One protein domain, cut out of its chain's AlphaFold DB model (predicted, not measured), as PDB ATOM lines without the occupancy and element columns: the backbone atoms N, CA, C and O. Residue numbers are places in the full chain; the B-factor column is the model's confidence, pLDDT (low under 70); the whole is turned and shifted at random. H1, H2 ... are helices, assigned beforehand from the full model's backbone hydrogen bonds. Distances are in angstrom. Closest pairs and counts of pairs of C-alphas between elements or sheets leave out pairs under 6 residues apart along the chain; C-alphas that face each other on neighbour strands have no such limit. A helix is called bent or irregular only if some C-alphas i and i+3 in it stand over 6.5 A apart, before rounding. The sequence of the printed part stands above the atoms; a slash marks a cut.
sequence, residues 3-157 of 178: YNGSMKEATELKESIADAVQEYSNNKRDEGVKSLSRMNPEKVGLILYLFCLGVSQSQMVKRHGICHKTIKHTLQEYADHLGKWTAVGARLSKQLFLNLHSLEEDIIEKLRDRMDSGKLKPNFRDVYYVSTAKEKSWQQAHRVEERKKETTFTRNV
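Overview. This is residues 3 to 157 of the 178 residues of an uncharacterized protein of Opitutaceae bacterium (UniProt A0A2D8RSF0). A long helical hairpin, H6 and H7, carries a head of short helices, H2 to H5, beside its open end, and a third long helix, H1, runs over that head and reaches H6 with residues 6 to 13. H3 is in the middle of the head, between H1 and H5; the closed end of the hairpin makes the far tip of the long axis, and residues 152 to 157 stick out. The printed part has 155 residues, with seven named helices in the order H1 to H7 and no named strand: all helix. It is loose, with a radius of gyration of the C-alphas of 19.8 A, and elongated, spanning 71 by 39 by 30 A.

Along the chain. Find C-alpha 3 at (38.495, 79.443, -1.313); from there H1, residues 3 to 30, runs 41.5 A to C-alpha 30 at (52.687, 117.526, 6.937). Next come H2, residues 36 to 39, H3, residues 41 to 52 and 16.7 A long, H4, residues 57 to 64, and H5, residues 68 to 77. Look then for H6, residues 79 to 116, 54.2 A long with a kink of 37 degrees near residue 86. H7, residues 125 to 153, runs 42.4 A to C-alpha 153 at (26.655, 97.962, 25.514). H6 and H7 are irregular, but only just: C-alphas 80 and 83 are 6.7 A apart, and C-alphas 126 and 129 are 6.9 A apart.

Arrangement. Start at the hub, H3, which touches H1, H4, H5 and H6. It touches H1 at a steep tilt of 48 degrees, opposite ways, closest at the C-alphas of Ile 17 and Gly 45, 6.1 A. H5 is about perpendicular to it, at 87 degrees, with the C-alphas of Ile 47 and Ile 71 closest at 6.5 A. H3 and H4 only just touch, with 3 pairs of C-alphas within 8 A, the closest those of Phe 51 and Gln 57 at 7.5 A. H3 touches H6 closest at the C-alphas of Cys 52 and Thr 86, 4.4 A. H1 touches H2 closest at the C-alphas of Ser 25 and Arg 38, 4.8 A. H1 touches H6 at a shallow tilt of 30 degrees, opposite ways, closest at the C-alphas of Ser 6 and Leu 92, 6.3 A. H6 and H7 form a hairpin at a shallow tilt of 25 degrees, closest at the C-alphas of Phe 97 and Ser 137, 5.3 A. H1 and H7 are apart. Every O i to N i+4 pair is within hydrogen-bond range in H3, H4 and H5; H1 has 23 of 24, H6 32 of 34 and H7 23 of 25, and H2 is too short for such a pair.

Size, cuts and confidence. The two C-alphas farthest apart are those of Glu 31 and Gly 118, 70.8 A. The printed part has no cut, and no link is long. The mean pLDDT of the printed part is 80.1; look for values under 70 at, among others, residues 3 to 6, 119 to 127 and 147 to 157.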
ATOM      1  N   TYR A   3      37.170  78.897  -1.651       52.44
ATOM      2  CA  TYR A   3      38.495  79.443  -1.313       52.44
ATOM      3  C   TYR A   3      38.761  80.854  -1.875       52.44
ATOM      4  O   TYR A   3      39.566  81.602  -1.328       52.44
ATOM      5  N   ASN A   4      38.067  81.249  -2.949       56.72
ATOM      6  CA  ASN A   4      38.330  82.524  -3.631       56.72
ATOM      7  C   ASN A   4      37.727  83.737  -2.905       56.72
ATOM      8  O   ASN A   4      38.261  84.838  -3.017       56.72
ATOM      9  N   GLY A   5      36.640  83.551  -2.147       59.94
ATOM     10  CA  GLY A   5      35.976  84.640  -1.424       59.94
ATOM     11  C   GLY A   5      36.768  85.118  -0.204       59.94
ATOM     12  O   GLY A   5      36.982  86.315  -0.041       59.94
ATOM     13  N   SER A   6      37.270  84.186   0.613       67.56
ATOM     14  CA  SER A   6      38.051  84.509   1.819       67.56
ATOM     15  C   SER A   6      39.388  85.170   1.488       67.56
ATOM     16  O   SER A   6      39.803  86.112   2.160       67.56
ATOM     17  N   MET A   7      40.049  84.710   0.421       74.44
ATOM     18  CA  MET A   7      41.300  85.300  -0.052       74.44
ATOM     19  C   MET A   7      41.090  86.750  -0.494       74.44
ATOM     20  O   MET A   7      41.894  87.613  -0.158       74.44
ATOM     21  N   LYS A   8      39.982  87.028  -1.191       83.81
ATOM     22  CA  LYS A   8      39.630  88.378  -1.636       83.81
ATOM     23  C   LYS A   8      39.369  89.314  -0.455       83.81
ATOM     24  O   LYS A   8      39.983  90.369  -0.379       83.81
ATOM     25  N   GLU A   9      38.543  88.899   0.502       84.88
ATOM     26  CA  GLU A   9      38.237  89.696   1.700       84.88
ATOM     27  C   GLU A   9      39.479  89.980   2.557       84.88
ATOM     28  O   GLU A   9      39.614  91.061   3.131       84.88
ATOM     29  N   ALA A  10      40.400  89.018   2.651       86.69
ATOM     30  CA  ALA A  10      41.656  89.196   3.372       86.69
ATOM     31  C   ALA A  10      42.571  90.212   2.678       86.69
ATOM     32  O   ALA A  10      43.233  90.994   3.361       86.69
ATOM     33  N   THR A  11      42.608  90.205   1.345       88.62
ATOM     34  CA  THR A  11      43.349  91.188   0.548       88.62
ATOM     35  C   THR A  11      42.730  92.577   0.676       88.62
ATOM     36  O   THR A  11      43.434  93.501   1.062       88.62
ATOM     37  N   GLU A  12      41.413  92.701   0.502       91.00
ATOM     38  CA  GLU A  12      40.677  93.967   0.653       91.00
ATOM     39  C   GLU A  12      40.873  94.580   2.051       91.00
ATOM     40  O   GLU A  12      41.072  95.786   2.193       91.00
ATOM     41  N   LEU A  13      40.871  93.755   3.106       91.50
ATOM     42  CA  LEU A  13      41.141  94.222   4.466       91.50
ATOM     43  C   LEU A  13      42.571  94.763   4.611       91.50
ATOM     44  O   LEU A  13      42.774  95.788   5.259       91.50
ATOM     45  N   LYS A  14      43.565  94.080   4.034       92.38
ATOM     46  CA  LYS A  14      44.968  94.518   4.085       92.38
ATOM     47  C   LYS A  14      45.184  95.811   3.308       92.38
ATOM     48  O   LYS A  14      45.874  96.685   3.818       92.38
ATOM     49  N   GLU A  15      44.583  95.933   2.128       92.81
ATOM     50  CA  GLU A  15      44.629  97.144   1.302       92.81
ATOM     51  C   GLU A  15      43.978  98.318   2.033       92.81
ATOM     52  O   GLU A  15      44.622  99.339   2.242       92.81
ATOM     53  N   SER A  16      42.769  98.133   2.575       94.12
ATOM     54  CA  SER A  16      42.083  99.184   3.335       94.12
ATOM     55  C   SER A  16      42.871  99.650   4.565       94.12
ATOM     56  O   SER A  16      42.865 100.837   4.889       94.12
ATOM     57  N   ILE A  17      43.555  98.732   5.258       93.81
ATOM     58  CA  ILE A  17      44.459  99.085   6.360       93.81
ATOM     59  C   ILE A  17      45.671  99.860   5.835       93.81
ATOM     60  O   ILE A  17      46.045 100.866   6.434       93.81
ATOM     61  N   ALA A  18      46.292  99.406   4.745       93.38
ATOM     62  CA  ALA A  18      47.465 100.051   4.165       93.38
ATOM     63  C   ALA A  18      47.161 101.487   3.716       93.38
ATOM     64  O   ALA A  18      47.924 102.392   4.052       93.38
ATOM     65  N   ASP A  19      46.020 101.704   3.062       93.69
ATOM     66  CA  ASP A  19      45.573 103.022   2.609       93.69
ATOM     67  C   ASP A  19      45.398 103.986   3.787       93.69
ATOM     68  O   ASP A  19      45.970 105.075   3.791       93.69
ATOM     69  N   ALA A  20      44.695 103.560   4.842       93.56
ATOM     70  CA  ALA A  20      44.488 104.383   6.035       93.56
ATOM     71  C   ALA A  20      45.804 104.683   6.773       93.56
ATOM     72  O   ALA A  20      46.012 105.789   7.277       93.56
ATOM     73  N   VAL A  21      46.719 103.710   6.837       93.25
ATOM     74  CA  VAL A  21      48.046 103.912   7.436       93.25
ATOM     75  C   VAL A  21      48.865 104.909   6.623       93.25
ATOM     76  O   VAL A  21      49.546 105.759   7.203       93.25
ATOM     77  N   GLN A  22      48.792 104.831   5.295       91.88
ATOM     78  CA  GLN A  22      49.489 105.743   4.399       91.88
ATOM     79  C   GLN A  22      48.925 107.164   4.493       91.88
ATOM     80  O   GLN A  22      49.699 108.115   4.599       91.88
ATOM     81  N   GLU A  23      47.602 107.313   4.525       91.38
ATOM     82  CA  GLU A  23      46.922 108.596   4.719       91.38
ATOM     83  C   GLU A  23      47.338 109.243   6.048       91.38
ATOM     84  O   GLU A  23      47.831 110.372   6.073       91.38
ATOM     85  N   TYR A  24      47.260 108.499   7.155       90.12
ATOM     86  CA  TYR A  24      47.663 109.002   8.469       90.12
ATOM     87  C   TYR A  24      49.160 109.347   8.526       90.12
ATOM     88  O   TYR A  24      49.567 110.325   9.156       90.12
ATOM     89  N   SER A  25      50.003 108.552   7.864       88.19
ATOM     90  CA  SER A  25      51.440 108.811   7.741       88.19
ATOM     91  C   SER A  25      51.723 110.131   7.017       88.19
ATOM     92  O   SER A  25      52.550 110.917   7.491       88.19
ATOM     93  N   ASN A  26      51.007 110.403   5.922       88.44
ATOM     94  CA  ASN A  26      51.116 111.646   5.158       88.44
ATOM     95  C   ASN A  26      50.650 112.848   5.989       88.44
ATOM     96  O   ASN A  26      51.419 113.790   6.161       88.44
ATOM     97  N   ASN A  27      49.484 112.763   6.635       88.19
ATOM     98  CA  ASN A  27      48.972 113.837   7.495       88.19
ATOM     99  C   ASN A  27      49.966 114.182   8.621       88.19
ATOM    100  O   ASN A  27      50.308 115.341   8.847       88.19
ATOM    101  N   LYS A  28      50.537 113.165   9.284       86.56
ATOM    102  CA  LYS A  28      51.557 113.369  10.329       86.56
ATOM    103  C   LYS A  28      52.875 113.915   9.789       86.56
ATOM    104  O   LYS A  28      53.639 114.524  10.540       86.56
ATOM    105  N   ARG A  29      53.196 113.653   8.520       85.12
ATOM    106  CA  ARG A  29      54.378 114.214   7.863       85.12
ATOM    107  C   ARG A  29      54.193 115.711   7.653       85.12
ATOM    108  O   ARG A  29      55.122 116.447   7.977       85.12
ATOM    109  N   ASP A  30      53.020 116.124   7.193       84.12
ATOM    110  CA  ASP A  30      52.687 117.526   6.937       84.12
ATOM    111  C   ASP A  30      52.611 118.334   8.243       84.12
ATOM    112  O   ASP A  30      53.099 119.458   8.310       84.12
ATOM    113  N   GLU A  31      52.135 117.716   9.328       86.06
ATOM    114  CA  GLU A  31      52.174 118.283  10.687       86.06
ATOM    115  C   GLU A  31      53.589 118.324  11.310       86.06
ATOM    116  O   GLU A  31      53.780 118.867  12.397       86.06
ATOM    117  N   GLY A  32      54.593 117.696  10.686       83.00
ATOM    118  CA  GLY A  32      55.953 117.595  11.231       83.00
ATOM    119  C   GLY A  32      56.096 116.658  12.442       83.00
ATOM    120  O   GLY A  32      57.157 116.606  13.068       83.00
ATOM    121  N   VAL A  33      55.072 115.865  12.771       85.94
ATOM    122  CA  VAL A  33      55.022 115.015  13.971       85.94
ATOM    123  C   VAL A  33      55.654 113.647  13.705       85.94
ATOM    124  O   VAL A  33      55.346 112.968  12.722       85.94
ATOM    125  N   LYS A  34      56.534 113.187  14.602       82.88
ATOM    126  CA  LYS A  34      57.042 111.804  14.568       82.88
ATOM    127  C   LYS A  34      55.934 110.841  15.002       82.88
ATOM    128  O   LYS A  34      55.441 110.940  16.120       82.88
ATOM    129  N   SER A  35      55.583 109.887  14.143       86.19
ATOM    130  CA  SER A  35      54.581 108.855  14.431       86.19
ATOM    131  C   SER A  35      55.069 107.474  13.994       86.19
ATOM    132  O   SER A  35      55.916 107.348  13.105       86.19
ATOM    133  N   LEU A  36      54.526 106.418  14.611       87.25
ATOM    134  CA  LEU A  36      54.883 105.047  14.242       87.25
ATOM    135  C   LEU A  36      54.439 104.715  12.812       87.25
ATOM    136  O   LEU A  36      55.177 104.035  12.111       87.25
ATOM    137  N   SER A  37      53.306 105.255  12.356       85.75
ATOM    138  CA  SER A  37      52.823 105.110  10.975       85.75
ATOM    139  C   SER A  37      53.821 105.645   9.944       85.75
ATOM    140  O   SER A  37      53.942 105.080   8.865       85.75
ATOM    141  N   ARG A  38      54.593 106.687  10.288       87.00
ATOM    142  CA  ARG A  38      55.676 107.208   9.437       87.00
ATOM    143  C   ARG A  38      56.939 106.365   9.496       87.00
ATOM    144  O   ARG A  38      57.600 106.164   8.486       87.00
ATOM    145  N   MET A  39      57.315 105.935  10.697       89.50
ATOM    146  CA  MET A  39      58.597 105.264  10.928       89.50
ATOM    147  C   MET A  39      58.561 103.775  10.573       89.50
ATOM    148  O   MET A  39      59.588 103.207  10.215       89.50
ATOM    149  N   ASN A  40      57.410 103.126  10.743       90.56
ATOM    150  CA  ASN A  40      57.219 101.703  10.503       90.56
ATOM    151  C   ASN A  40      55.731 101.393  10.208       90.56
ATOM    152  O   ASN A  40      55.027 100.853  11.073       90.56
ATOM    153  N   PRO A  41      55.241 101.746   9.003       91.62
ATOM    154  CA  PRO A  41      53.852 101.508   8.602       91.62
ATOM    155  C   PRO A  41      53.487 100.018   8.593       91.62
ATOM    156  O   PRO A  41      52.380  99.656   8.985       91.62
ATOM    157  N   GLU A  42      54.424  99.132   8.241       91.44
ATOM    158  CA  GLU A  42      54.184  97.683   8.224       91.44
ATOM    159  C   GLU A  42      53.834  97.136   9.610       91.44
ATOM    160  O   GLU A  42      52.894  96.352   9.766       91.44
ATOM    161  N   LYS A  43      54.547  97.586  10.648       93.75
ATOM    162  CA  LYS A  43      54.261  97.193  12.031       93.75
ATOM    163  C   LYS A  43      52.878  97.665  12.475       93.75
ATOM    164  O   LYS A  43      52.193  96.927  13.182       93.75
ATOM    165  N   VAL A  44      52.468  98.868  12.069       94.94
ATOM    166  CA  VAL A  44      51.120  99.392  12.335       94.94
ATOM    167  C   VAL A  44      50.073  98.522  11.640       94.94
ATOM    168  O   VAL A  44      49.159  98.031  12.302       94.94
ATOM    169  N   GLY A  45      50.258  98.240  10.347       94.50
ATOM    170  CA  GLY A  45      49.364  97.379   9.575       94.50
ATOM    171  C   GLY A  45      49.219  95.981  10.182       94.50
ATOM    172  O   GLY A  45      48.104  95.482  10.331       94.50
ATOM    173  N   LEU A  46      50.322  95.378  10.636       94.31
ATOM    174  CA  LEU A  46      50.308  94.080  11.310       94.31
ATOM    175  C   LEU A  46      49.478  94.101  12.603       94.31
ATOM    176  O   LEU A  46      48.688  93.185  12.831       94.31
ATOM    177  N   ILE A  47      49.630  95.129  13.446       95.62
ATOM    178  CA  ILE A  47      48.858  95.266  14.695       95.62
ATOM    179  C   ILE A  47      47.361  95.343  14.389       95.62
ATOM    180  O   ILE A  47      46.574  94.604  14.988       95.62
ATOM    181  N   LEU A  48      46.981  96.211  13.448       95.81
ATOM    182  CA  LEU A  48      45.589  96.429  13.057       95.81
ATOM    183  C   LEU A  48      44.976  95.148  12.484       95.81
ATOM    184  O   LEU A  48      43.906  94.723  12.923       95.81
ATOM    185  N   TYR A  49      45.692  94.474  11.585       94.19
ATOM    186  CA  TYR A  49      45.246  93.228  10.971       94.19
ATOM    187  C   TYR A  49      45.041  92.114  12.008       94.19
ATOM    188  O   TYR A  49      43.965  91.516  12.081       94.19
ATOM    189  N   LEU A  50      46.032  91.873  12.874       91.75
ATOM    190  CA  LEU A  50      45.937  90.870  13.940       91.75
ATOM    191  C   LEU A  50      44.766  91.163  14.890       91.75
ATOM    192  O   LEU A  50      44.054  90.243  15.304       91.75
ATOM    193  N   PHE A  51      44.542  92.434  15.230       92.81
ATOM    194  CA  PHE A  51      43.463  92.827  16.134       92.81
ATOM    195  C   PHE A  51      42.088  92.510  15.543       92.81
ATOM    196  O   PHE A  51      41.249  91.923  16.243       92.81
ATOM    197  N   CYS A  52      41.894  92.849  14.264       90.44
ATOM    198  CA  CYS A  52      40.661  92.603  13.519       90.44
ATOM    199  C   CYS A  52      40.359  91.106  13.380       90.44
ATOM    200  O   CYS A  52      39.200  90.708  13.447       90.44
ATOM    201  N   LEU A  53      41.392  90.264  13.278       87.31
ATOM    202  CA  LEU A  53      41.257  88.807  13.197       87.31
ATOM    203  C   LEU A  53      40.952  88.099  14.525       87.31
ATOM    204  O   LEU A  53      40.863  86.870  14.557       87.31
ATOM    205  N   GLY A  54      40.815  88.803  15.647       85.12
ATOM    206  CA  GLY A  54      40.559  88.109  16.916       85.12
ATOM    207  C   GLY A  54      41.782  87.898  17.799       85.12
ATOM    208  O   GLY A  54      41.643  87.357  18.897       85.12
ATOM    209  N   VAL A  55      42.980  88.302  17.370       87.75
ATOM    210  CA  VAL A  55      44.197  88.066  18.154       87.75
ATOM    211  C   VAL A  55      44.231  89.020  19.349       87.75
ATOM    212  O   VAL A  55      44.110  90.234  19.210       87.75
ATOM    213  N   SER A  56      44.384  88.464  20.552       88.25
ATOM    214  CA  SER A  56      44.482  89.270  21.778       88.25
ATOM    215  C   SER A  56      45.794  90.057  21.849       88.25
ATOM    216  O   SER A  56      46.833  89.577  21.387       88.25
ATOM    217  N   GLN A  57      45.778  91.205  22.533       91.31
ATOM    218  CA  GLN A  57      46.984  92.011  22.762       91.31
ATOM    219  C   GLN A  57      48.084  91.196  23.464       91.31
ATOM    220  O   GLN A  57      49.245  91.251  23.072       91.31
ATOM    221  N   SER A  58      47.731  90.342  24.430       91.62
ATOM    222  CA  SER A  58      48.694  89.456  25.099       91.62
ATOM    223  C   SER A  58      49.355  88.452  24.145       91.62
ATOM    224  O   SER A  58      50.535  88.150  24.301       91.62
ATOM    225  N   GLN A  59      48.626  87.933  23.149       88.38
ATOM    226  CA  GLN A  59      49.209  87.057  22.121       88.38
ATOM    227  C   GLN A  59      50.100  87.840  21.153       88.38
ATOM    228  O   GLN A  59      51.145  87.323  20.766       88.38
ATOM    229  N   MET A  60      49.754  89.085  20.816       94.50
ATOM    230  CA  MET A  60      50.629  89.966  20.027       94.50
ATOM    231  C   MET A  60      51.961  90.222  20.744       94.50
ATOM    232  O   MET A  60      53.015  90.139  20.120       94.50
ATOM    233  N   VAL A  61      51.936  90.444  22.062       94.75
ATOM    234  CA  VAL A  61      53.164  90.572  22.865       94.75
ATOM    235  C   VAL A  61      53.970  89.274  22.822       94.75
ATOM    236  O   VAL A  61      55.136  89.284  22.439       94.75
ATOM    237  N   LYS A  62      53.349  88.143  23.178       92.69
ATOM    238  CA  LYS A  62      54.048  86.858  23.344       92.69
ATOM    239  C   LYS A  62      54.579  86.267  22.037       92.69
ATOM    240  O   LYS A  62      55.639  85.658  22.049       92.69
ATOM    241  N   ARG A  63      53.831  86.388  20.936       90.12
ATOM    242  CA  ARG A  63      54.158  85.733  19.656       90.12
ATOM    243  C   ARG A  63      54.806  86.654  18.636       90.12
ATOM    244  O   ARG A  63      55.545  86.166  17.794       90.12
ATOM    245  N   HIS A  64      54.518  87.952  18.697       89.75
ATOM    246  CA  HIS A  64      55.004  88.921  17.713       89.75
ATOM    247  C   HIS A  64      55.982  89.941  18.316       89.75
ATOM    248  O   HIS A  64      56.460  90.815  17.600       89.75
ATOM    249  N   GLY A  65      56.285  89.864  19.620       91.50
ATOM    250  CA  GLY A  65      57.268  90.737  20.274       91.50
ATOM    251  C   GLY A  65      56.871  92.217  20.295       91.50
ATOM    252  O   GLY A  65      57.724  93.095  20.417       91.50
ATOM    253  N   ILE A  66      55.581  92.526  20.140       93.75
ATOM    254  CA  ILE A  66      55.090  93.905  20.070       93.75
ATOM    255  C   ILE A  66      54.782  94.388  21.484       93.75
ATOM    256  O   ILE A  66      54.045  93.734  22.217       93.75
ATOM    257  N   CYS A  67      55.318  95.539  21.891       94.44
ATOM    258  CA  CYS A  67      55.074  96.037  23.242       94.44
ATOM    259  C   CYS A  67      53.616  96.496  23.432       94.44
ATOM    260  O   CYS A  67      52.987  97.062  22.532       94.44
ATOM    261  N   HIS A  68      53.088  96.294  24.641       92.12
ATOM    262  CA  HIS A  68      51.691  96.591  24.968       92.12
ATOM    263  C   HIS A  68      51.328  98.070  24.757       92.12
ATOM    264  O   HIS A  68      50.230  98.387  24.302       92.12
ATOM    265  N   LYS A  69      52.256  98.989  25.060       93.56
ATOM    266  CA  LYS A  69      52.049 100.433  24.874       93.56
ATOM    267  C   LYS A  69      51.854 100.785  23.398       93.56
ATOM    268  O   LYS A  69      50.942 101.539  23.084       93.56
ATOM    269  N   THR A  70      52.661 100.204  22.509       94.19
ATOM    270  CA  THR A  70      52.523 100.396  21.061       94.19
ATOM    271  C   THR A  70      51.200  99.844  20.555       94.19
ATOM    272  O   THR A  70      50.502 100.557  19.848       94.19
ATOM    273  N   ILE A  71      50.817  98.630  20.966       93.62
ATOM    274  CA  ILE A  71      49.530  98.042  20.566       93.62
ATOM    275  C   ILE A  71      48.378  98.969  20.966       93.62
ATOM    276  O   ILE A  71      47.577  99.348  20.119       93.62
ATOM    277  N   LYS A  72      48.320  99.380  22.238       92.56
ATOM    278  CA  LYS A  72      47.257 100.256  22.742       92.56
ATOM    279  C   LYS A  72      47.195 101.581  21.976       92.56
ATOM    280  O   LYS A  72      46.113 101.970  21.559       92.56
ATOM    281  N   HIS A  73      48.337 102.240  21.786       92.94
ATOM    282  CA  HIS A  73      48.391 103.533  21.106       92.94
ATOM    283  C   HIS A  73      47.928 103.423  19.650       92.94
ATOM    284  O   HIS A  73      47.072 104.186  19.225       92.94
ATOM    285  N   THR A  74      48.408 102.411  18.921       94.19
ATOM    286  CA  THR A  74      47.972 102.149  17.545       94.19
ATOM    287  C   THR A  74      46.468 101.893  17.468       94.19
ATOM    288  O   THR A  74      45.797 102.443  16.606       94.19
ATOM    289  N   LEU A  75      45.893 101.107  18.381       93.19
ATOM    290  CA  LEU A  75      44.446 100.871  18.369       93.19
ATOM    291  C   LEU A  75      43.635 102.141  18.663       93.19
ATOM    292  O   LEU A  75      42.550 102.298  18.115       93.19
ATOM    293  N   GLN A  76      44.147 103.041  19.505       91.75
ATOM    294  CA  GLN A  76      43.501 104.325  19.787       91.75
ATOM    295  C   GLN A  76      43.568 105.277  18.588       91.75
ATOM    296  O   GLN A  76      42.568 105.909  18.274       91.75
ATOM    297  N   GLU A  77      44.710 105.348  17.898       91.12
ATOM    298  CA  GLU A  77      44.893 106.218  16.725       91.12
ATOM    299  C   GLU A  77      43.978 105.850  15.553       91.12
ATOM    300  O   GLU A  77      43.568 106.730  14.807       91.12
ATOM    301  N   TYR A  78      43.629 104.569  15.404       92.81
ATOM    302  CA  TYR A  78      42.793 104.078  14.302       92.81
ATOM    303  C   TYR A  78      41.383 103.663  14.747       92.81
ATOM    304  O   TYR A  78      40.700 102.939  14.019       92.81
ATOM    305  N   ALA A  79      40.934 104.097  15.930       89.69
ATOM    306  CA  ALA A  79      39.671 103.664  16.533       89.69
ATOM    307  C   ALA A  79      38.459 103.830  15.595       89.69
ATOM    308  O   ALA A  79      37.618 102.930  15.524       89.69
ATOM    309  N   ASP A  80      38.426 104.910  14.810       89.06
ATOM    310  CA  ASP A  80      37.344 105.212  13.864       89.06
ATOM    311  C   ASP A  80      37.226 104.179  12.730       89.06
ATOM    312  O   ASP A  80      36.132 103.890  12.237       89.06
ATOM    313  N   HIS A  81      38.339 103.548  12.347       88.50
ATOM    314  CA  HIS A  81      38.369 102.508  11.318       88.50
ATOM    315  C   HIS A  81      38.101 101.108  11.886       88.50
ATOM    316  O   HIS A  81      37.595 100.230  11.174       88.50
ATOM    317  N   LEU A  82      38.391 100.889  13.178       87.31
ATOM    318  CA  LEU A  82      38.332  99.566  13.803       87.31
ATOM    319  C   LEU A  82      36.950  98.920  13.702       87.31
ATOM    320  O   LEU A  82      36.879  97.703  13.546       87.31
ATOM    321  N   GLY A  83      35.856  99.686  13.749       84.38
ATOM    322  CA  GLY A  83      34.505  99.129  13.640       84.38
ATOM    323  C   GLY A  83      34.286  98.363  12.329       84.38
ATOM    324  O   GLY A  83      33.893  97.193  12.342       84.38
ATOM    325  N   LYS A  84      34.614  98.995  11.193       88.69
ATOM    326  CA  LYS A  84      34.468  98.394   9.856       88.69
ATOM    327  C   LYS A  84      35.429  97.222   9.667       88.69
ATOM    328  O   LYS A  84      35.009  96.138   9.262       88.69
ATOM    329  N   TRP A  85      36.700  97.403  10.020       90.25
ATOM    330  CA  TRP A  85      37.710  96.357   9.860       90.25
ATOM    331  C   TRP A  85      37.457  95.140  10.748       90.25
ATOM    332  O   TRP A  85      37.636  94.008  10.303       90.25
ATOM    333  N   THR A  86      36.959  95.336  11.971       86.69
ATOM    334  CA  THR A  86      36.609  94.229  12.874       86.69
ATOM    335  C   THR A  86      35.421  93.428  12.341       86.69
ATOM    336  O   THR A  86      35.360  92.220  12.556       86.69
ATOM    337  N   ALA A  87      34.487  94.040  11.604       85.94
ATOM    338  CA  ALA A  87      33.395  93.305  10.967       85.94
ATOM    339  C   ALA A  87      33.899  92.360   9.862       85.94
ATOM    340  O   ALA A  87      33.513  91.188   9.849       85.94
ATOM    341  N   VAL A  88      34.796  92.842   8.993       87.19
ATOM    342  CA  VAL A  88      35.441  92.023   7.947       87.19
ATOM    343  C   VAL A  88      36.331  90.950   8.578       87.19
ATOM    344  O   VAL A  88      36.204  89.770   8.260       87.19
ATOM    345  N   GLY A  89      37.158  91.334   9.552       85.25
ATOM    346  CA  GLY A  89      38.006  90.420  10.313       85.25
ATOM    347  C   GLY A  89      37.212  89.317  11.019       85.25
ATOM    348  O   GLY A  89      37.613  88.160  10.973       85.25
ATOM    349  N   ALA A  90      36.032  89.623  11.574       83.38
ATOM    350  CA  ALA A  90      35.140  88.621  12.166       83.38
ATOM    351  C   ALA A  90      34.721  87.544  11.163       83.38
ATOM    352  O   ALA A  90      34.699  86.356  11.492       83.38
ATOM    353  N   ARG A  91      34.346  87.961   9.949       84.88
ATOM    354  CA  ARG A  91      33.911  87.051   8.887       84.88
ATOM    355  C   ARG A  91      35.069  86.166   8.439       84.88
ATOM    356  O   ARG A  91      34.892  84.951   8.379       84.88
ATOM    357  N   LEU A  92      36.253  86.749   8.251       83.88
ATOM    358  CA  LEU A  92      37.482  86.017   7.944       83.88
ATOM    359  C   LEU A  92      37.830  84.989   9.027       83.88
ATOM    360  O   LEU A  92      38.088  83.831   8.711       83.88
ATOM    361  N   SER A  93      37.779  85.368  10.306       78.19
ATOM    362  CA  SER A  93      38.076  84.448  11.411       78.19
ATOM    363  C   SER A  93      37.067  83.306  11.508       78.19
ATOM    364  O   SER A  93      37.460  82.169  11.761       78.19
ATOM    365  N   LYS A  94      35.776  83.567  11.249       81.56
ATOM    366  CA  LYS A  94      34.747  82.516  11.161       81.56
ATOM    367  C   LYS A  94      34.990  81.575   9.985       81.56
ATOM    368  O   LYS A  94      34.898  80.366  10.155       81.56
ATOM    369  N   GLN A  95      35.322  82.107   8.811       81.69
ATOM    370  CA  GLN A  95      35.653  81.290   7.640       81.69
ATOM    371  C   GLN A  95      36.891  80.427   7.898       81.69
ATOM    372  O   GLN A  95      36.878  79.241   7.588       81.69
ATOM    373  N   LEU A  96      37.937  80.984   8.518       76.56
ATOM    374  CA  LEU A  96      39.134  80.231   8.893       76.56
ATOM    375  C   LEU A  96      38.799  79.088   9.859       76.56
ATOM    376  O   LEU A  96      39.278  77.974   9.665       76.56
ATOM    377  N   PHE A  97      37.949  79.349  10.854       75.62
ATOM    378  CA  PHE A  97      37.461  78.326  11.775       75.62
ATOM    379  C   PHE A  97      36.717  77.202  11.049       75.62
ATOM    380  O   PHE A  97      37.036  76.033  11.256       75.62
ATOM    381  N   LEU A  98      35.771  77.541  10.168       78.00
ATOM    382  CA  LEU A  98      35.005  76.553   9.401       78.00
ATOM    383  C   LEU A  98      35.897  75.738   8.457       78.00
ATOM    384  O   LEU A  98      35.743  74.525   8.372       78.00
ATOM    385  N   ASN A  99      36.870  76.375   7.805       76.12
ATOM    386  CA  ASN A  99      37.818  75.688   6.928       76.12
ATOM    387  C   ASN A  99      38.702  74.705   7.707       76.12
ATOM    388  O   ASN A  99      38.911  73.581   7.260       76.12
ATOM    389  N   LEU A 100      39.211  75.110   8.877       72.06
ATOM    390  CA  LEU A 100      39.981  74.219   9.749       72.06
ATOM    391  C   LEU A 100      39.120  73.073  10.286       72.06
ATOM    392  O   LEU A 100      39.608  71.952  10.387       72.06
ATOM    393  N   HIS A 101      37.854  73.342  10.606       71.56
ATOM    394  CA  HIS A 101      36.921  72.318  11.053       71.56
ATOM    395  C   HIS A 101      36.626  71.290   9.954       71.56
ATOM    396  O   HIS A 101      36.676  70.100  10.237       71.56
ATOM    397  N   SER A 102      36.392  71.729   8.716       73.19
ATOM    398  CA  SER A 102      36.189  70.828   7.575       73.19
ATOM    399  C   SER A 102      37.445  70.005   7.272       73.19
ATOM    400  O   SER A 102      37.351  68.800   7.075       73.19
ATOM    401  N   LEU A 103      38.635  70.614   7.318       72.94
ATOM    402  CA  LEU A 103      39.889  69.876   7.149       72.94
ATOM    403  C   LEU A 103      40.098  68.826   8.255       72.94
ATOM    404  O   LEU A 103      40.622  67.747   7.988       72.94
ATOM    405  N   GLU A 104      39.713  69.134   9.497       68.75
ATOM    406  CA  GLU A 104      39.727  68.165  10.598       68.75
ATOM    407  C   GLU A 104      38.808  66.976  10.307       68.75
ATOM    408  O   GLU A 104      39.229  65.836  10.497       68.75
ATOM    409  N   GLU A 105      37.590  67.225   9.822       74.56
ATOM    410  CA  GLU A 105      36.636  66.175   9.453       74.56
ATOM    411  C   GLU A 105      37.201  65.259   8.361       74.56
ATOM    412  O   GLU A 105      37.227  64.043   8.556       74.56
ATOM    413  N   ASP A 106      37.780  65.826   7.298       74.00
ATOM    414  CA  ASP A 106      38.424  65.066   6.215       74.00
ATOM    415  C   ASP A 106      39.593  64.199   6.723       74.00
ATOM    416  O   ASP A 106      39.823  63.080   6.250       74.00
ATOM    417  N   ILE A 107      40.385  64.716   7.671       70.06
ATOM    418  CA  ILE A 107      41.495  63.973   8.284       70.06
ATOM    419  C   ILE A 107      40.951  62.830   9.142       70.06
ATOM    420  O   ILE A 107      41.475  61.718   9.066       70.06
ATOM    421  N   ILE A 108      39.913  63.081   9.943       70.50
ATOM    422  CA  ILE A 108      39.280  62.066  10.792       70.50
ATOM    423  C   ILE A 108      38.679  60.950   9.938       70.50
ATOM    424  O   ILE A 108      38.867  59.781  10.271       70.50
ATOM    425  N   GLU A 109      37.998  61.277   8.841       77.25
ATOM    426  CA  GLU A 109      37.419  60.290   7.924       77.25
ATOM    427  C   GLU A 109      38.507  59.398   7.314       77.25
ATOM    428  O   GLU A 109      38.475  58.180   7.476       77.25
ATOM    429  N   LYS A 110      39.574  59.994   6.765       73.56
ATOM    430  CA  LYS A 110      40.726  59.233   6.250       73.56
ATOM    431  C   LYS A 110      41.431  58.406   7.324       73.56
ATOM    432  O   LYS A 110      42.001  57.357   7.019       73.56
ATOM    433  N   LEU A 111      41.470  58.882   8.568       65.94
ATOM    434  CA  LEU A 111      42.018  58.119   9.687       65.94
ATOM    435  C   LEU A 111      41.141  56.905   9.999       65.94
ATOM    436  O   LEU A 111      41.696  55.818  10.143       65.94
ATOM    437  N   ARG A 112      39.811  57.060  10.036       70.19
ATOM    438  CA  ARG A 112      38.860  55.951  10.221       70.19
ATOM    439  C   ARG A 112      39.013  54.900   9.127       70.19
ATOM    440  O   ARG A 112      39.257  53.746   9.452       70.19
ATOM    441  N   ASP A 113      39.047  55.309   7.861       78.12
ATOM    442  CA  ASP A 113      39.239  54.384   6.735       78.12
ATOM    443  C   ASP A 113      40.529  53.565   6.871       78.12
ATOM    444  O   ASP A 113      40.566  52.364   6.601       78.12
ATOM    445  N   ARG A 114      41.620  54.206   7.311       70.50
ATOM    446  CA  ARG A 114      42.914  53.539   7.515       70.50
ATOM    447  C   ARG A 114      42.935  52.632   8.743       70.50
ATOM    448  O   ARG A 114      43.703  51.664   8.739       70.50
ATOM    449  N   MET A 115      42.157  52.951   9.776       71.12
ATOM    450  CA  MET A 115      41.956  52.092  10.946       71.12
ATOM    451  C   MET A 115      41.187  50.836  10.558       71.12
ATOM    452  O   MET A 115      41.655  49.734  10.835       71.12
ATOM    453  N   ASP A 116      40.070  51.010   9.858       77.12
ATOM    454  CA  ASP A 116      39.193  49.924   9.426       77.12
ATOM    455  C   ASP A 116      39.900  49.018   8.414       77.12
ATOM    456  O   ASP A 116      39.773  47.795   8.460       77.12
ATOM    457  N   SER A 117      40.751  49.590   7.557       80.88
ATOM    458  CA  SER A 117      41.583  48.823   6.631       80.88
ATOM    459  C   SER A 117      42.831  48.196   7.276       80.88
ATOM    460  O   SER A 117      43.656  47.632   6.555       80.88
ATOM    461  N   GLY A 118      43.070  48.393   8.578       74.38
ATOM    462  CA  GLY A 118      44.258  47.913   9.298       74.38
ATOM    463  C   GLY A 118      45.596  48.530   8.857       74.38
ATOM    464  O   GLY A 118      46.657  48.065   9.273       74.38
ATOM    465  N   LYS A 119      45.577  49.582   8.023       69.31
ATOM    466  CA  LYS A 119      46.776  50.242   7.462       69.31
ATOM    467  C   LYS A 119      47.415  51.236   8.431       69.31
ATOM    468  O   LYS A 119      48.521  51.716   8.180       69.31
ATOM    469  N   LEU A 120      46.717  51.599   9.504       65.00
ATOM    470  CA  LEU A 120      47.201  52.523  10.520       65.00
ATOM    471  C   LEU A 120      46.737  52.070  11.909       65.00
ATOM    472  O   LEU A 120      45.546  51.872  12.129       65.00
ATOM    473  N   LYS A 121      47.673  51.976  12.861       64.38
ATOM    474  CA  LYS A 121      47.366  52.031  14.298       64.38
ATOM    475  C   LYS A 121      47.447  53.501  14.734       64.38
ATOM    476  O   LYS A 121      48.561  54.025  14.769       64.38
ATOM    477  N   PRO A 122      46.324  54.181  15.015       63.09
ATOM    478  CA  PRO A 122      46.334  55.590  15.400       63.09
ATOM    479  C   PRO A 122      47.085  55.807  16.703       63.09
ATOM    480  O   PRO A 122      47.034  54.965  17.603       63.09
ATOM    481  N   ASN A 123      47.705  56.977  16.839       63.09
ATOM    482  CA  ASN A 123      48.232  57.452  18.109       63.09
ATOM    483  C   ASN A 123      47.582  58.794  18.479       63.09
ATOM    484  O   ASN A 123      47.190  59.581  17.623       63.09
ATOM    485  N   PHE A 124      47.514  59.090  19.775       58.28
ATOM    486  CA  PHE A 124      46.946  60.313  20.349       58.28
ATOM    487  C   PHE A 124      47.445  61.609  19.675       58.28
ATOM    488  O   PHE A 124      46.704  62.585  19.556       58.28
ATOM    489  N   ARG A 125      48.691  61.621  19.183       68.19
ATOM    490  CA  ARG A 125      49.281  62.776  18.483       68.19
ATOM    491  C   ARG A 125      48.576  63.147  17.175       68.19
ATOM    492  O   ARG A 125      48.605  64.326  16.830       68.19
ATOM    493  N   ASP A 126      47.960  62.191  16.483       64.56
ATOM    494  CA  ASP A 126      47.391  62.405  15.146       64.56
ATOM    495  C   ASP A 126      46.141  63.301  15.180       64.56
ATOM    496  O   ASP A 126      45.863  64.018  14.222       64.56
ATOM    497  N   VAL A 127      45.428  63.331  16.310       66.25
ATOM    498  CA  VAL A 127      44.232  64.166  16.521       66.25
ATOM    499  C   VAL A 127      44.569  65.449  17.295       66.25
ATOM    500  O   VAL A 127      44.023  66.520  17.026       66.25
ATOM    501  N   TYR A 128      45.534  65.378  18.216       70.38
ATOM    502  CA  TYR A 128      45.846  66.450  19.165       70.38
ATOM    503  C   TYR A 128      46.152  67.814  18.522       70.38
ATOM    504  O   TYR A 128      45.655  68.852  18.973       70.38
ATOM    505  N   TYR A 129      46.974  67.840  17.468       67.00
ATOM    506  CA  TYR A 129      47.387  69.100  16.843       67.00
ATOM    507  C   TYR A 129      46.236  69.810  16.132       67.00
ATOM    508  O   TYR A 129      46.148  71.040  16.191       67.00
ATOM    509  N   VAL A 130      45.338  69.045  15.509       66.44
ATOM    510  CA  VAL A 130      44.185  69.593  14.794       66.44
ATOM    511  C   VAL A 130      43.153  70.123  15.786       66.44
ATOM    512  O   VAL A 130      42.748  71.281  15.678       66.44
ATOM    513  N   SER A 131      42.846  69.363  16.839       70.19
ATOM    514  CA  SER A 131      41.940  69.821  17.896       70.19
ATOM    515  C   SER A 131      42.473  71.072  18.611       70.19
ATOM    516  O   SER A 131      41.724  72.013  18.865       70.19
ATOM    517  N   THR A 132      43.792  71.161  18.829       73.31
ATOM    518  CA  THR A 132      44.438  72.372  19.371       73.31
ATOM    519  C   THR A 132      44.301  73.575  18.428       73.31
ATOM    520  O   THR A 132      44.126  74.712  18.878       73.31
ATOM    521  N   ALA A 133      44.430  73.369  17.114       68.12
ATOM    522  CA  ALA A 133      44.260  74.431  16.123       68.12
ATOM    523  C   ALA A 133      42.803  74.922  16.077       68.12
ATOM    524  O   ALA A 133      42.565  76.133  16.054       68.12
ATOM    525  N   LYS A 134      41.841  73.998  16.153       71.00
ATOM    526  CA  LYS A 134      40.408  74.290  16.218       71.00
ATOM    527  C   LYS A 134      40.031  75.088  17.454       71.00
ATOM    528  O   LYS A 134      39.373  76.116  17.320       71.00
ATOM    529  N   GLU A 135      40.488  74.679  18.634       76.25
ATOM    530  CA  GLU A 135      40.203  75.404  19.874       76.25
ATOM    531  C   GLU A 135      40.719  76.850  19.809       76.25
ATOM    532  O   GLU A 135      40.000  77.792  20.138       76.25
ATOM    533  N   LYS A 136      41.936  77.060  19.291       72.69
ATOM    534  CA  LYS A 136      42.494  78.410  19.103       72.69
ATOM    535  C   LYS A 136      41.695  79.240  18.106       72.69
ATOM    536  O   LYS A 136      41.477  80.427  18.341       72.69
ATOM    537  N   SER A 137      41.275  78.635  17.000       68.12
ATOM    538  CA  SER A 137      40.469  79.316  15.991       68.12
ATOM    539  C   SER A 137      39.075  79.672  16.526       68.12
ATOM    540  O   SER A 137      38.610  80.794  16.327       68.12
ATOM    541  N   TRP A 138      38.464  78.787  17.322       74.12
ATOM    542  CA  TRP A 138      37.212  79.053  18.033       74.12
ATOM    543  C   TRP A 138      37.356  80.224  19.010       74.12
ATOM    544  O   TRP A 138      36.571  81.169  18.957       74.12
ATOM    545  N   GLN A 139      38.406  80.226  19.839       78.25
ATOM    546  CA  GLN A 139      38.693  81.321  20.772       78.25
ATOM    547  C   GLN A 139      38.894  82.664  20.052       78.25
ATOM    548  O   GLN A 139      38.491  83.710  20.564       78.25
ATOM    549  N   GLN A 140      39.524  82.664  18.872       75.25
ATOM    550  CA  GLN A 140      39.691  83.870  18.057       75.25
ATOM    551  C   GLN A 140      38.352  84.370  17.515       75.25
ATOM    552  O   GLN A 140      38.041  85.549  17.683       75.25
ATOM    553  N   ALA A 141      37.548  83.488  16.916       74.56
ATOM    554  CA  ALA A 141      36.233  83.838  16.385       74.56
ATOM    555  C   ALA A 141      35.293  84.350  17.489       74.56
ATOM    556  O   ALA A 141      34.648  85.385  17.319       74.56
ATOM    557  N   HIS A 142      35.273  83.684  18.647       76.44
ATOM    558  CA  HIS A 142      34.429  84.063  19.780       76.44
ATOM    559  C   HIS A 142      34.802  85.437  20.344       76.44
ATOM    560  O   HIS A 142      33.934  86.282  20.539       76.44
ATOM    561  N   ARG A 143      36.102  85.731  20.486       78.44
ATOM    562  CA  ARG A 143      36.584  87.031  20.984       78.44
ATOM    563  C   ARG A 143      36.205  88.207  20.083       78.44
ATOM    564  O   ARG A 143      36.127  89.345  20.546       78.44
ATOM    565  N   VAL A 144      36.047  87.985  18.778       71.81
ATOM    566  CA  VAL A 144      35.562  89.046  17.882       71.81
ATOM    567  C   VAL A 144      34.076  89.321  18.124       71.81
ATOM    568  O   VAL A 144      33.662  90.477  18.121       71.81
ATOM    569  N   GLU A 145      33.282  88.285  18.390       71.56
ATOM    570  CA  GLU A 145      31.858  88.420  18.720       71.56
ATOM    571  C   GLU A 145      31.631  89.058  20.099       71.56
ATOM    572  O   GLU A 145      30.796  89.953  20.224       71.56
ATOM    573  N   GLU A 146      32.403  88.677  21.117       70.31
ATOM    574  CA  GLU A 146      32.349  89.308  22.445       70.31
ATOM    575  C   GLU A 146      32.658  90.808  22.375       70.31
ATOM    576  O   GLU A 146      31.888  91.620  22.884       70.31
ATOM    577  N   ARG A 147      33.706  91.205  21.637       69.19
ATOM    578  CA  ARG A 147      34.047  92.624  21.442       69.19
ATOM    579  C   ARG A 147      32.937  93.425  20.766       69.19
ATOM    580  O   ARG A 147      32.724  94.588  21.110       69.19
ATOM    581  N   LYS A 148      32.208  92.827  19.818       63.59
ATOM    582  CA  LYS A 148      31.046  93.485  19.198       63.59
ATOM    583  C   LYS A 148      29.956  93.767  20.232       63.59
ATOM    584  O   LYS A 148      29.432  94.879  20.239       63.59
ATOM    585  N   LYS A 149      29.663  92.801  21.115       59.75
ATOM    586  CA  LYS A 149      28.680  92.947  22.205       59.75
ATOM    587  C   LYS A 149      29.098  94.016  23.220       59.75
ATOM    588  O   LYS A 149      28.287  94.866  23.569       59.75
ATOM    589  N   GLU A 150      30.366  94.032  23.635       56.94
ATOM    590  CA  GLU A 150      30.905  95.054  24.551       56.94
ATOM    591  C   GLU A 150      30.803  96.472  23.967       56.94
ATOM    592  O   GLU A 150      30.419  97.408  24.663       56.94
ATOM    593  N   THR A 151      31.076  96.626  22.667       51.25
ATOM    594  CA  THR A 151      30.988  97.926  21.977       51.25
ATOM    595  C   THR A 151      29.539  98.403  21.808       51.25
ATOM    596  O   THR A 151      29.290  99.602  21.738       51.25
ATOM    597  N   THR A 152      28.561  97.491  21.749       47.94
ATOM    598  CA  THR A 152      27.135  97.871  21.699       47.94
ATOM    599  C   THR A 152      26.607  98.297  23.067       47.94
ATOM    600  O   THR A 152      25.766  99.190  23.145       47.94
ATOM    601  N   PHE A 153      27.120  97.705  24.148       35.81
ATOM    602  CA  PHE A 153      26.655  97.962  25.514       35.81
ATOM    603  C   PHE A 153      27.075  99.341  26.057       35.81
ATOM    604  O   PHE A 153      26.441  99.871  26.965       35.81
ATOM    605  N   THR A 154      28.116  99.964  25.498       40.56
ATOM    606  CA  THR A 154      28.614 101.278  25.948       40.56
ATOM    607  C   THR A 154      27.844 102.475  25.390       40.56
ATOM    608  O   THR A 154      28.146 103.609  25.760       40.56
ATOM    609  N   ARG A 155      26.813 102.269  24.558       41.41
ATOM    610  CA  ARG A 155      25.967 103.353  24.039       41.41
ATOM    611  C   ARG A 155      24.601 103.402  24.729       41.41
ATOM    612  O   ARG A 155      23.572 103.442  24.063       41.41
ATOM    613  N   ASN A 156      24.582 103.475  26.059       47.66
ATOM    614  CA  ASN A 156      23.410 104.000  26.763       47.66
ATOM    615  C   ASN A 156      23.361 105.518  26.530       47.66
ATOM    616  O   ASN A 156      23.773 106.301  27.386       47.66
ATOM    617  N   VAL A 157      22.927 105.943  25.337       53.59
ATOM    618  CA  VAL A 157      22.513 107.334  25.119       53.59
ATOM    619  C   VAL A 157      21.241 107.507  25.930       53.59
ATOM    620  O   VAL A 157      20.160 107.193  25.448       53.59
TER     621      VAL A 157